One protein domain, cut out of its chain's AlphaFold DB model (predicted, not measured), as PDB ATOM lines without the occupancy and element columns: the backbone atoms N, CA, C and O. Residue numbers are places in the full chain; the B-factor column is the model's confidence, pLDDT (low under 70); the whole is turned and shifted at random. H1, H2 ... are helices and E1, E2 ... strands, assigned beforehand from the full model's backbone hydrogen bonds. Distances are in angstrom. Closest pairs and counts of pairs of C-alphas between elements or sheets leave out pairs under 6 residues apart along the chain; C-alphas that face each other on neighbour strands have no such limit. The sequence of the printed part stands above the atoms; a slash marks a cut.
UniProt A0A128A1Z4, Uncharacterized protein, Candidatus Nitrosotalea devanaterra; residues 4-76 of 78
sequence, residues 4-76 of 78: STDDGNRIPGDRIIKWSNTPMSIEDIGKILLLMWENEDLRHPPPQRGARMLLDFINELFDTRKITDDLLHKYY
ATOM      1  N   SER A   4     -26.683 -48.363 -41.796       94.88
ATOM      2  CA  SER A   4     -25.868 -48.825 -42.921       94.88
ATOM      3  C   SER A   4     -25.208 -47.651 -43.633       94.88
ATOM      4  O   SER A   4     -25.520 -46.490 -43.364       94.88
ATOM      5  N   THR A   5     -24.264 -47.949 -44.522       95.44
ATOM      6  CA  THR A   5     -23.543 -46.940 -45.299       95.44
ATOM      7  C   THR A   5     -23.522 -47.318 -46.770       95.44
ATOM      8  O   THR A   5     -23.266 -48.480 -47.073       95.44
ATOM      9  N   ASP A   6     -23.727 -46.338 -47.646       95.06
ATOM     10  CA  ASP A   6     -23.386 -46.435 -49.070       95.06
ATOM     11  C   ASP A   6     -22.164 -45.564 -49.374       95.06
ATOM     12  O   ASP A   6     -21.828 -44.662 -48.598       95.06
ATOM     13  N   ASP A   7     -21.527 -45.808 -50.518       94.94
ATOM     14  CA  ASP A   7     -20.444 -44.965 -51.014       94.94
ATOM     15  C   ASP A   7     -20.981 -43.595 -51.440       94.94
ATOM     16  O   ASP A   7     -21.942 -43.475 -52.207       94.94
ATOM     17  N   GLY A   8     -20.351 -42.548 -50.919       92.69
ATOM     18  CA  GLY A   8     -20.563 -41.179 -51.361       92.69
ATOM     19  C   GLY A   8     -19.676 -40.822 -52.553       92.69
ATOM     20  O   GLY A   8     -18.826 -41.595 -52.993       92.69
ATOM     21  N   ASN A   9     -19.868 -39.618 -53.087       93.00
ATOM     22  CA  ASN A   9     -19.143 -39.136 -54.265       93.00
ATOM     23  C   ASN A   9     -18.415 -37.802 -54.046       93.00
ATOM     24  O   ASN A   9     -17.865 -37.257 -55.002       93.00
ATOM     25  N   ARG A  10     -18.403 -37.257 -52.820       90.62
ATOM     26  CA  ARG A  10     -17.808 -35.936 -52.559       90.62
ATOM     27  C   ARG A  10     -16.290 -35.980 -52.441       90.62
ATOM     28  O   ARG A  10     -15.616 -35.096 -52.959       90.62
ATOM     29  N   ILE A  11     -15.760 -36.986 -51.750       92.81
ATOM     30  CA  ILE A  11     -14.324 -37.201 -51.530       92.81
ATOM     31  C   ILE A  11     -14.019 -38.707 -51.489       92.81
ATOM     32  O   ILE A  11     -14.925 -39.500 -51.229       92.81
ATOM     33  N   PRO A  12     -12.764 -39.136 -51.714       94.62
ATOM     34  CA  PRO A  12     -12.384 -40.531 -51.515       94.62
ATOM     35  C   PRO A  12     -12.734 -41.005 -50.098       94.62
ATOM     36  O   PRO A  12     -12.310 -40.400 -49.115       94.62
ATOM     37  N   GLY A  13     -13.517 -42.082 -50.002       90.56
ATOM     38  CA  GLY A  13     -13.986 -42.624 -48.723       90.56
ATOM     39  C   GLY A  13     -15.187 -41.899 -48.108       90.56
ATOM     40  O   GLY A  13     -15.520 -42.184 -46.957       90.56
ATOM     41  N   ASP A  14     -15.833 -40.987 -48.844       93.19
ATOM     42  CA  ASP A  14     -17.124 -40.406 -48.468       93.19
ATOM     43  C   ASP A  14     -18.175 -41.506 -48.272       93.19
ATOM     44  O   ASP A  14     -18.205 -42.496 -49.006       93.19
ATOM     45  N   ARG A  15     -19.039 -41.339 -47.273       94.19
ATOM     46  CA  ARG A  15     -20.062 -42.325 -46.919       94.19
ATOM     47  C   ARG A  15     -21.391 -41.641 -46.691       94.19
ATOM     48  O   ARG A  15     -21.495 -40.709 -45.896       94.19
ATOM     49  N   ILE A  16     -22.429 -42.182 -47.311       94.38
ATOM     50  CA  ILE A  16     -23.810 -41.803 -47.038       94.38
ATOM     51  C   ILE A  16     -24.307 -42.687 -45.900       94.38
ATOM     52  O   ILE A  16     -24.486 -43.891 -46.076       94.38
ATOM     53  N   ILE A  17     -24.525 -42.098 -44.726       95.00
ATOM     54  CA  ILE A  17     -25.084 -42.816 -43.578       95.00
ATOM     55  C   ILE A  17     -26.593 -42.957 -43.768       95.00
ATOM     56  O   ILE A  17     -27.283 -41.975 -44.038       95.00
ATOM     57  N   LYS A  18     -27.113 -44.174 -43.606       95.06
ATOM     58  CA  LYS A  18     -28.534 -44.486 -43.755       95.06
ATOM     59  C   LYS A  18     -29.113 -45.075 -42.481       95.06
ATOM     60  O   LYS A  18     -28.485 -45.896 -41.810       95.06
ATOM     61  N   TRP A  19     -30.359 -44.718 -42.216       92.38
ATOM     62  CA  TRP A  19     -31.208 -45.339 -41.214       92.38
ATOM     63  C   TRP A  19     -32.385 -46.007 -41.912       92.38
ATOM     64  O   TRP A  19     -33.184 -45.336 -42.560       92.38
ATOM     65  N   SER A  20     -32.478 -47.336 -41.822       90.88
ATOM     66  CA  SER A  20     -33.547 -48.104 -42.484       90.88
ATOM     67  C   SER A  20     -33.673 -47.792 -43.989       90.88
ATOM     68  O   SER A  20     -34.768 -47.591 -44.500       90.88
ATOM     69  N   ASN A  21     -32.536 -47.752 -44.697       91.25
ATOM     70  CA  ASN A  21     -32.398 -47.389 -46.119       91.25
ATOM     71  C   ASN A  21     -32.684 -45.924 -46.488       91.25
ATOM     72  O   ASN A  21     -32.512 -45.565 -47.650       91.25
ATOM     73  N   THR A  22     -33.030 -45.064 -45.534       92.31
ATOM     74  CA  THR A  22     -33.165 -43.623 -45.766       92.31
ATOM     75  C   THR A  22     -31.857 -42.914 -45.412       92.31
ATOM     76  O   THR A  22     -31.384 -43.073 -44.284       92.31
ATOM     77  N   PRO A  23     -31.245 -42.145 -46.331       94.06
ATOM     78  CA  PRO A  23     -30.100 -41.295 -46.011       94.06
ATOM     79  C   PRO A  23     -30.425 -40.320 -44.881       94.06
ATOM     80  O   PRO A  23     -31.471 -39.678 -44.909       94.06
ATOM     81  N   MET A  24     -29.526 -40.203 -43.908       94.88
ATOM     82  CA  MET A  24     -29.636 -39.214 -42.840       94.88
ATOM     83  C   MET A  24     -28.811 -37.978 -43.178       94.88
ATOM     84  O   MET A  24     -27.626 -38.073 -43.504       94.88
ATOM     85  N   SER A  25     -29.431 -36.812 -43.053       93.81
ATOM     86  CA  SER A  25     -28.741 -35.527 -43.076       93.81
ATOM     87  C   SER A  25     -28.290 -35.113 -41.671       93.81
ATOM     88  O   SER A  25     -28.750 -35.642 -40.660       93.81
ATOM     89  N   ILE A  26     -27.405 -34.115 -41.588       92.81
ATOM     90  CA  ILE A  26     -27.024 -33.507 -40.300       92.81
ATOM     91  C   ILE A  26     -28.243 -32.859 -39.620       92.81
ATOM     92  O   ILE A  26     -28.351 -32.887 -38.396       92.81
ATOM     93  N   GLU A  27     -29.181 -32.317 -40.403       95.50
ATOM     94  CA  GLU A  27     -30.432 -31.758 -39.885       95.50
ATOM     95  C   GLU A  27     -31.273 -32.831 -39.176       95.50
ATOM     96  O   GLU A  27     -31.803 -32.578 -38.094       95.50
ATOM     97  N   ASP A  28     -31.340 -34.043 -39.734       94.88
ATOM     98  CA  ASP A  28     -32.062 -35.160 -39.115       94.88
ATOM     99  C   ASP A  28     -31.440 -35.556 -37.774       94.88
ATOM    100  O   ASP A  28     -32.161 -35.772 -36.800       94.88
ATOM    101  N   ILE A  29     -30.105 -35.567 -37.684       93.38
ATOM    102  CA  ILE A  29     -29.402 -35.794 -36.414       93.38
ATOM    103  C   ILE A  29     -29.754 -34.704 -35.396       93.38
ATOM    104  O   ILE A  29     -30.059 -35.022 -34.249       93.38
ATOM    105  N   GLY A  30     -29.780 -33.433 -35.808       95.44
ATOM    106  CA  GLY A  30     -30.185 -32.324 -34.939       95.44
ATOM    107  C   GLY A  30     -31.608 -32.484 -34.394       95.44
ATOM    108  O   GLY A  30     -31.832 -32.310 -33.196       95.44
ATOM    109  N   LYS A  31     -32.561 -32.885 -35.245       96.38
ATOM    110  CA  LYS A  31     -33.950 -33.162 -34.838       96.38
ATOM    111  C   LYS A  31     -34.042 -34.332 -33.858       96.38
ATOM    112  O   LYS A  31     -34.774 -34.243 -32.876       96.38
ATOM    113  N   ILE A  32     -33.291 -35.410 -34.096       94.56
ATOM    114  CA  ILE A  32     -33.238 -36.568 -33.193       94.56
ATOM    115  C   ILE A  32     -32.689 -36.156 -31.824       94.56
ATOM    116  O   ILE A  32     -33.279 -36.507 -30.807       94.56
ATOM    117  N   LEU A  33     -31.597 -35.386 -31.789       95.00
ATOM    118  CA  LEU A  33     -31.001 -34.915 -30.538       95.00
ATOM    119  C   LEU A  33     -31.970 -34.058 -29.724       95.00
ATOM    120  O   LEU A  33     -32.069 -34.261 -28.517       95.00
ATOM    121  N   LEU A  34     -32.720 -33.164 -30.375       95.31
ATOM    122  CA  LEU A  34     -33.733 -32.350 -29.704       95.31
ATOM    123  C   LEU A  34     -34.800 -33.226 -29.031       95.31
ATOM    124  O   LEU A  34     -35.037 -33.082 -27.835       95.31
ATOM    125  N   LEU A  35     -35.367 -34.187 -29.769       96.25
ATOM    126  CA  LEU A  35     -36.362 -35.121 -29.230       96.25
ATOM    127  C   LEU A  35     -35.798 -35.965 -28.080       96.25
ATOM    128  O   LEU A  35     -36.495 -36.239 -27.103       96.25
ATOM    129  N   MET A  36     -34.533 -36.389 -28.178       94.75
ATOM    130  CA  MET A  36     -33.883 -37.132 -27.102       94.75
ATOM    131  C   MET A  36     -33.680 -36.265 -25.860       94.75
ATOM    132  O   MET A  36     -34.002 -36.724 -24.770       94.75
ATOM    133  N   TRP A  37     -33.198 -35.028 -26.000       93.25
ATOM    134  CA  TRP A  37     -33.018 -34.107 -24.875       93.25
ATOM    135  C   TRP A  37     -34.333 -33.787 -24.173       93.25
ATOM    136  O   TRP A  37     -34.396 -33.915 -22.955       93.25
ATOM    137  N   GLU A  38     -35.385 -33.452 -24.923       92.94
ATOM    138  CA  GLU A  38     -36.720 -33.206 -24.364       92.94
ATOM    139  C   GLU A  38     -37.218 -34.417 -23.562       92.94
ATOM    140  O   GLU A  38     -37.734 -34.281 -22.453       92.94
ATOM    141  N   ASN A  39     -37.012 -35.623 -24.095       92.81
ATOM    142  CA  ASN A  39     -37.421 -36.853 -23.434       92.81
ATOM    143  C   ASN A  39     -36.543 -37.217 -22.218       92.81
ATOM    144  O   ASN A  39     -37.040 -37.806 -21.257       92.81
ATOM    145  N   GLU A  40     -35.243 -36.916 -22.243       91.31
ATOM    146  CA  GLU A  40     -34.349 -37.100 -21.091       91.31
ATOM    147  C   GLU A  40     -34.663 -36.097 -19.979       91.31
ATOM    148  O   GLU A  40     -34.750 -36.492 -18.821       91.31
ATOM    149  N   ASP A  41     -34.898 -34.822 -20.301       90.44
ATOM    150  CA  ASP A  41     -35.303 -33.815 -19.312       90.44
ATOM    151  C   ASP A  41     -36.667 -34.139 -18.687       90.44
ATOM    152  O   ASP A  41     -36.872 -33.890 -17.500       90.44
ATOM    153  N   LEU A  42     -37.589 -34.749 -19.444       91.00
ATOM    154  CA  LEU A  42     -38.858 -35.240 -18.904       91.00
ATOM    155  C   LEU A  42     -38.660 -36.408 -17.923       91.00
ATOM    156  O   LEU A  42     -39.317 -36.454 -16.882       91.00
ATOM    157  N   ARG A  43     -37.770 -37.357 -18.246       87.75
ATOM    158  CA  ARG A  43     -37.450 -38.506 -17.378       87.75
ATOM    159  C   ARG A  43     -36.628 -38.109 -16.154       87.75
ATOM    160  O   ARG A  43     -36.791 -38.704 -15.090       87.75
ATOM    161  N   HIS A  44     -35.783 -37.096 -16.303       86.19
ATOM    162  CA  HIS A  44     -34.854 -36.597 -15.295       86.19
ATOM    163  C   HIS A  44     -35.049 -35.088 -15.095       86.19
ATOM    164  O   HIS A  44     -34.151 -34.293 -15.418       86.19
ATOM    165  N   PRO A  45     -36.211 -34.675 -14.548       82.12
ATOM    166  CA  PRO A  45     -36.516 -33.270 -14.351       82.12
ATOM    167  C   PRO A  45     -35.535 -32.640 -13.357       82.12
ATOM    168  O   PRO A  45     -34.849 -33.345 -12.602       82.12
ATOM    169  N   PRO A  46     -35.443 -31.299 -13.318       76.00
ATOM    170  CA  PRO A  46     -34.584 -30.601 -12.375       76.00
ATOM    171  C   PRO A  46     -34.716 -31.160 -10.945       76.00
ATOM    172  O   PRO A  46     -35.833 -31.362 -10.469       76.00
ATOM    173  N   PRO A  47     -33.592 -31.417 -10.251       80.44
ATOM    174  CA  PRO A  47     -32.225 -31.004 -10.582       80.44
ATOM    175  C   PRO A  47     -31.418 -32.001 -11.441       80.44
ATOM    176  O   PRO A  47     -30.217 -31.796 -11.598       80.44
ATOM    177  N   GLN A  48     -32.021 -33.066 -11.981       71.12
ATOM    178  CA  GLN A  48     -31.289 -34.221 -12.532       71.12
ATOM    179  C   GLN A  48     -30.719 -34.026 -13.956       71.12
ATOM    180  O   GLN A  48     -29.969 -34.877 -14.419       71.12
ATOM    181  N   ARG A  49     -30.972 -32.874 -14.602       83.00
ATOM    182  CA  ARG A  49     -30.336 -32.398 -15.856       83.00
ATOM    183  C   ARG A  49     -30.197 -33.492 -16.937       83.00
ATOM    184  O   ARG A  49     -29.101 -33.694 -17.461       83.00
ATOM    185  N   GLY A  50     -31.287 -34.179 -17.287       86.69
ATOM    186  CA  GLY A  50     -31.273 -35.290 -18.249       86.69
ATOM    187  C   GLY A  50     -30.602 -34.957 -19.587       86.69
ATOM    188  O   GLY A  50     -29.686 -35.661 -20.018       86.69
ATOM    189  N   ALA A  51     -30.958 -33.831 -20.210       91.44
ATOM    190  CA  ALA A  51     -30.337 -33.407 -21.465       91.44
ATOM    191  C   ALA A  51     -28.823 -33.175 -21.331       91.44
ATOM    192  O   ALA A  51     -28.059 -33.415 -22.272       91.44
ATOM    193  N   ARG A  52     -28.363 -32.760 -20.142       92.88
ATOM    194  CA  ARG A  52     -26.935 -32.570 -19.874       92.88
ATOM    195  C   ARG A  52     -26.181 -33.895 -19.868       92.88
ATOM    196  O   ARG A  52     -25.098 -33.948 -20.439       92.88
ATOM    197  N   MET A  53     -26.762 -34.944 -19.288       91.19
ATOM    198  CA  MET A  53     -26.167 -36.282 -19.295       91.19
ATOM    199  C   MET A  53     -25.955 -36.789 -20.729       91.19
ATOM    200  O   MET A  53     -24.875 -37.276 -21.056       91.19
ATOM    201  N   LEU A  54     -26.951 -36.607 -21.607       93.25
ATOM    202  CA  LEU A  54     -26.825 -36.981 -23.019       93.25
ATOM    203  C   LEU A  54     -25.743 -36.161 -23.739       93.25
ATOM    204  O   LEU A  54     -24.975 -36.710 -24.528       93.25
ATOM    205  N   LEU A  55     -25.653 -34.856 -23.464       94.56
ATOM    206  CA  LEU A  55     -24.599 -34.012 -24.030       94.56
ATOM    207  C   LEU A  55     -23.200 -34.477 -23.598       94.56
ATOM    208  O   LEU A  55     -22.294 -34.534 -24.427       94.56
ATOM    209  N   ASP A  56     -23.021 -34.823 -22.324       94.62
ATOM    210  CA  ASP A  56     -21.735 -35.290 -21.806       94.62
ATOM    211  C   ASP A  56     -21.327 -36.629 -22.464       94.62
ATOM    212  O   ASP A  56     -20.181 -36.764 -22.903       94.62
ATOM    213  N   PHE A  57     -22.274 -37.556 -22.677       95.12
ATOM    214  CA  PHE A  57     -22.043 -38.780 -23.462       95.12
ATOM    215  C   PHE A  57     -21.587 -38.479 -24.898       95.12
ATOM    216  O   PHE A  57     -20.615 -39.067 -25.378       95.12
ATOM    217  N   ILE A  58     -22.257 -37.551 -25.588       95.19
ATOM    218  CA  ILE A  58     -21.912 -37.174 -26.968       95.19
ATOM    219  C   ILE A  58     -20.518 -36.546 -27.035       95.19
ATOM    220  O   ILE A  58     -19.768 -36.846 -27.964       95.19
ATOM    221  N   ASN A  59     -20.153 -35.710 -26.062       96.38
ATOM    222  CA  ASN A  59     -18.823 -35.102 -25.997       96.38
ATOM    223  C   ASN A  59     -17.734 -36.165 -25.815       96.38
ATOM    224  O   ASN A  59     -16.742 -36.160 -26.534       96.38
ATOM    225  N   GLU A  60     -17.938 -37.133 -24.928       96.62
ATOM    226  CA  GLU A  60     -16.962 -38.204 -24.711       96.62
ATOM    227  C   GLU A  60     -16.863 -39.156 -25.913       96.62
ATOM    228  O   GLU A  60     -15.771 -39.584 -26.297       96.62
ATOM    229  N   LEU A  61     -17.985 -39.439 -26.582       96.38
ATOM    230  CA  LEU A  61     -17.987 -40.147 -27.862       96.38
ATOM    231  C   LEU A  61     -17.251 -39.343 -28.945       96.38
ATOM    232  O   LEU A  61     -16.546 -39.920 -29.778       96.38
ATOM    233  N   PHE A  62     -17.396 -38.017 -28.941       95.50
ATOM    234  CA  PHE A  62     -16.670 -37.143 -29.849       95.50
ATOM    235  C   PHE A  62     -15.163 -37.227 -29.575       95.50
ATOM    236  O   PHE A  62     -14.387 -37.453 -30.498       95.50
ATOM    237  N   ASP A  63     -14.730 -37.152 -28.327       96.06
ATOM    238  CA  ASP A  63     -13.304 -37.186 -28.004       96.06
ATOM    239  C   ASP A  63     -12.668 -38.550 -28.309       96.06
ATOM    240  O   ASP A  63     -11.569 -38.632 -28.861       96.06
ATOM    241  N   THR A  64     -13.372 -39.641 -28.005       96.12
ATOM    242  CA  THR A  64     -12.828 -41.006 -28.112       96.12
ATOM    243  C   THR A  64     -13.036 -41.658 -29.478       96.12
ATOM    244  O   THR A  64     -12.304 -42.589 -29.827       96.12
ATOM    245  N   ARG A  65     -14.040 -41.206 -30.246       95.94
ATOM    246  CA  ARG A  65     -14.530 -41.833 -31.490       95.94
ATOM    247  C   ARG A  65     -14.912 -43.310 -31.325       95.94
ATOM    248  O   ARG A  65     -14.860 -44.067 -32.296       95.94
ATOM    249  N   LYS A  66     -15.261 -43.746 -30.110       94.62
ATOM    250  CA  LYS A  66     -15.515 -45.155 -29.785       94.62
ATOM    251  C   LYS A  66     -16.726 -45.303 -28.874       94.62
ATOM    252  O   LYS A  66     -16.866 -44.579 -27.899       94.62
ATOM    253  N   ILE A  67     -17.552 -46.304 -29.165       94.00
ATOM    254  CA  ILE A  67     -18.574 -46.799 -28.241       94.00
ATOM    255  C   ILE A  67     -17.979 -48.026 -27.553       94.00
ATOM    256  O   ILE A  67     -17.740 -49.040 -28.206       94.00
ATOM    257  N   THR A  68     -17.687 -47.913 -26.260       94.19
ATOM    258  CA  THR A  68     -17.134 -48.996 -25.431       94.19
ATOM    259  C   THR A  68     -18.139 -49.403 -24.359       94.19
ATOM    260  O   THR A  68     -19.009 -48.611 -24.001       94.19
ATOM    261  N   ASP A  69     -18.021 -50.619 -23.817       94.38
ATOM    262  CA  ASP A  69     -18.886 -51.045 -22.708       94.38
ATOM    263  C   ASP A  69     -18.715 -50.129 -21.484       94.38
ATOM    264  O   ASP A  69     -19.705 -49.763 -20.862       94.38
ATOM    265  N   ASP A  70     -17.495 -49.667 -21.185       93.56
ATOM    266  CA  ASP A  70     -17.243 -48.707 -20.099       93.56
ATOM    267  C   ASP A  70     -17.999 -47.387 -20.299       93.56
ATOM    268  O   ASP A  70     -18.594 -46.861 -19.357       93.56
ATOM    269  N   LEU A  71     -18.015 -46.866 -21.534       93.69
ATOM    270  CA  LEU A  71     -18.775 -45.668 -21.875       93.69
ATOM    271  C   LEU A  71     -20.275 -45.913 -21.671       93.69
ATOM    272  O   LEU A  71     -20.955 -45.086 -21.074       93.69
ATOM    273  N   LEU A  72     -20.796 -47.053 -22.126       93.38
ATOM    274  CA  LEU A  72     -22.215 -47.381 -21.975       93.38
ATOM    275  C   LEU A  72     -22.618 -47.538 -20.502       93.38
ATOM    276  O   LEU A  72     -23.638 -46.980 -20.101       93.38
ATOM    277  N   HIS A  73     -21.807 -48.221 -19.688       92.81
ATOM    278  CA  HIS A  73     -22.066 -48.382 -18.255       92.81
ATOM    279  C   HIS A  73     -22.025 -47.042 -17.510       92.81
ATOM    280  O   HIS A  73     -22.883 -46.785 -16.668       92.81
ATOM    281  N   LYS A  74     -21.068 -46.159 -17.835       91.69
ATOM    282  CA  LYS A  74     -20.927 -44.831 -17.207       91.69
ATOM    283  C   LYS A  74     -22.197 -43.981 -17.320       91.69
ATOM    284  O   LYS A  74     -22.504 -43.231 -16.396       91.69
ATOM    285  N   TYR A  75     -22.917 -44.106 -18.433       89.50
ATOM    286  CA  TYR A  75     -24.160 -43.376 -18.699       89.50
ATOM    287  C   TYR A  75     -25.420 -44.250 -18.570       89.50
ATOM    288  O   TYR A  75     -26.487 -43.839 -19.015       89.50
ATOM    289  N   TYR A  76     -25.318 -45.435 -17.951       86.75
ATOM    290  CA  TYR A  76     -26.441 -46.351 -17.694       86.75
ATOM    291  C   TYR A  76     -27.225 -46.771 -18.952       86.75
ATOM    292  O   TYR A  76     -28.441 -46.954 -18.914       86.75
TER     293      TYR A  76
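This is residues 4 to 76 of the 78 residues of an uncharacterized protein of Candidatus Nitrosotalea devanaterra (UniProt A0A128A1Z4). A small strand hairpin, E1 and E2, lies beyond the beginning of H1; H1 and H2 make a V, meeting where H1 ends and H2 begins, and short H3 folds back near H2. The printed part has 73 residues with two named strands, then three named helices; the sheet, E1 - E2, is antiparallel and the class mostly helix. It is loose, radius of gyration of the C-alphas 15.2 A, spanning 46 by 25 by 19 A.

E1, residues 4 to 7, begins at C-alpha 4 (-25.868, -48.825, -42.921). E2 is residues 15 to 19, H1 26 to 43 (25.7 A), H2 50 to 64 (21.7 A). H3, residues 69 to 74, ends at C-alpha 74 (-20.927, -44.831, -17.207).

In the hairpin, N 18 and O 4 are 2.8 A apart, within hydrogen-bond range. Both strands are apart from H2 and H3. H1 residues 26 to 32 stand free; residues 36 to 43 alone touch H2, through its residues 50 to 54, closest C-alphas Trp 37 and Ala 51, 4.4 A, at a steep tilt of 45 degrees, opposite ways. H2 and H3 are close but not clearly touching, closest C-alphas Phe 57 and Leu 71, 7.8 A. Every O i to N i+4 pair is within range in H1, H2 and H3.

The farthest C-alphas, Pro 12 and Pro 47, are 46.5 A apart. The printed part has no cut, no link is long, and no printed residue is under 70 in pLDDT.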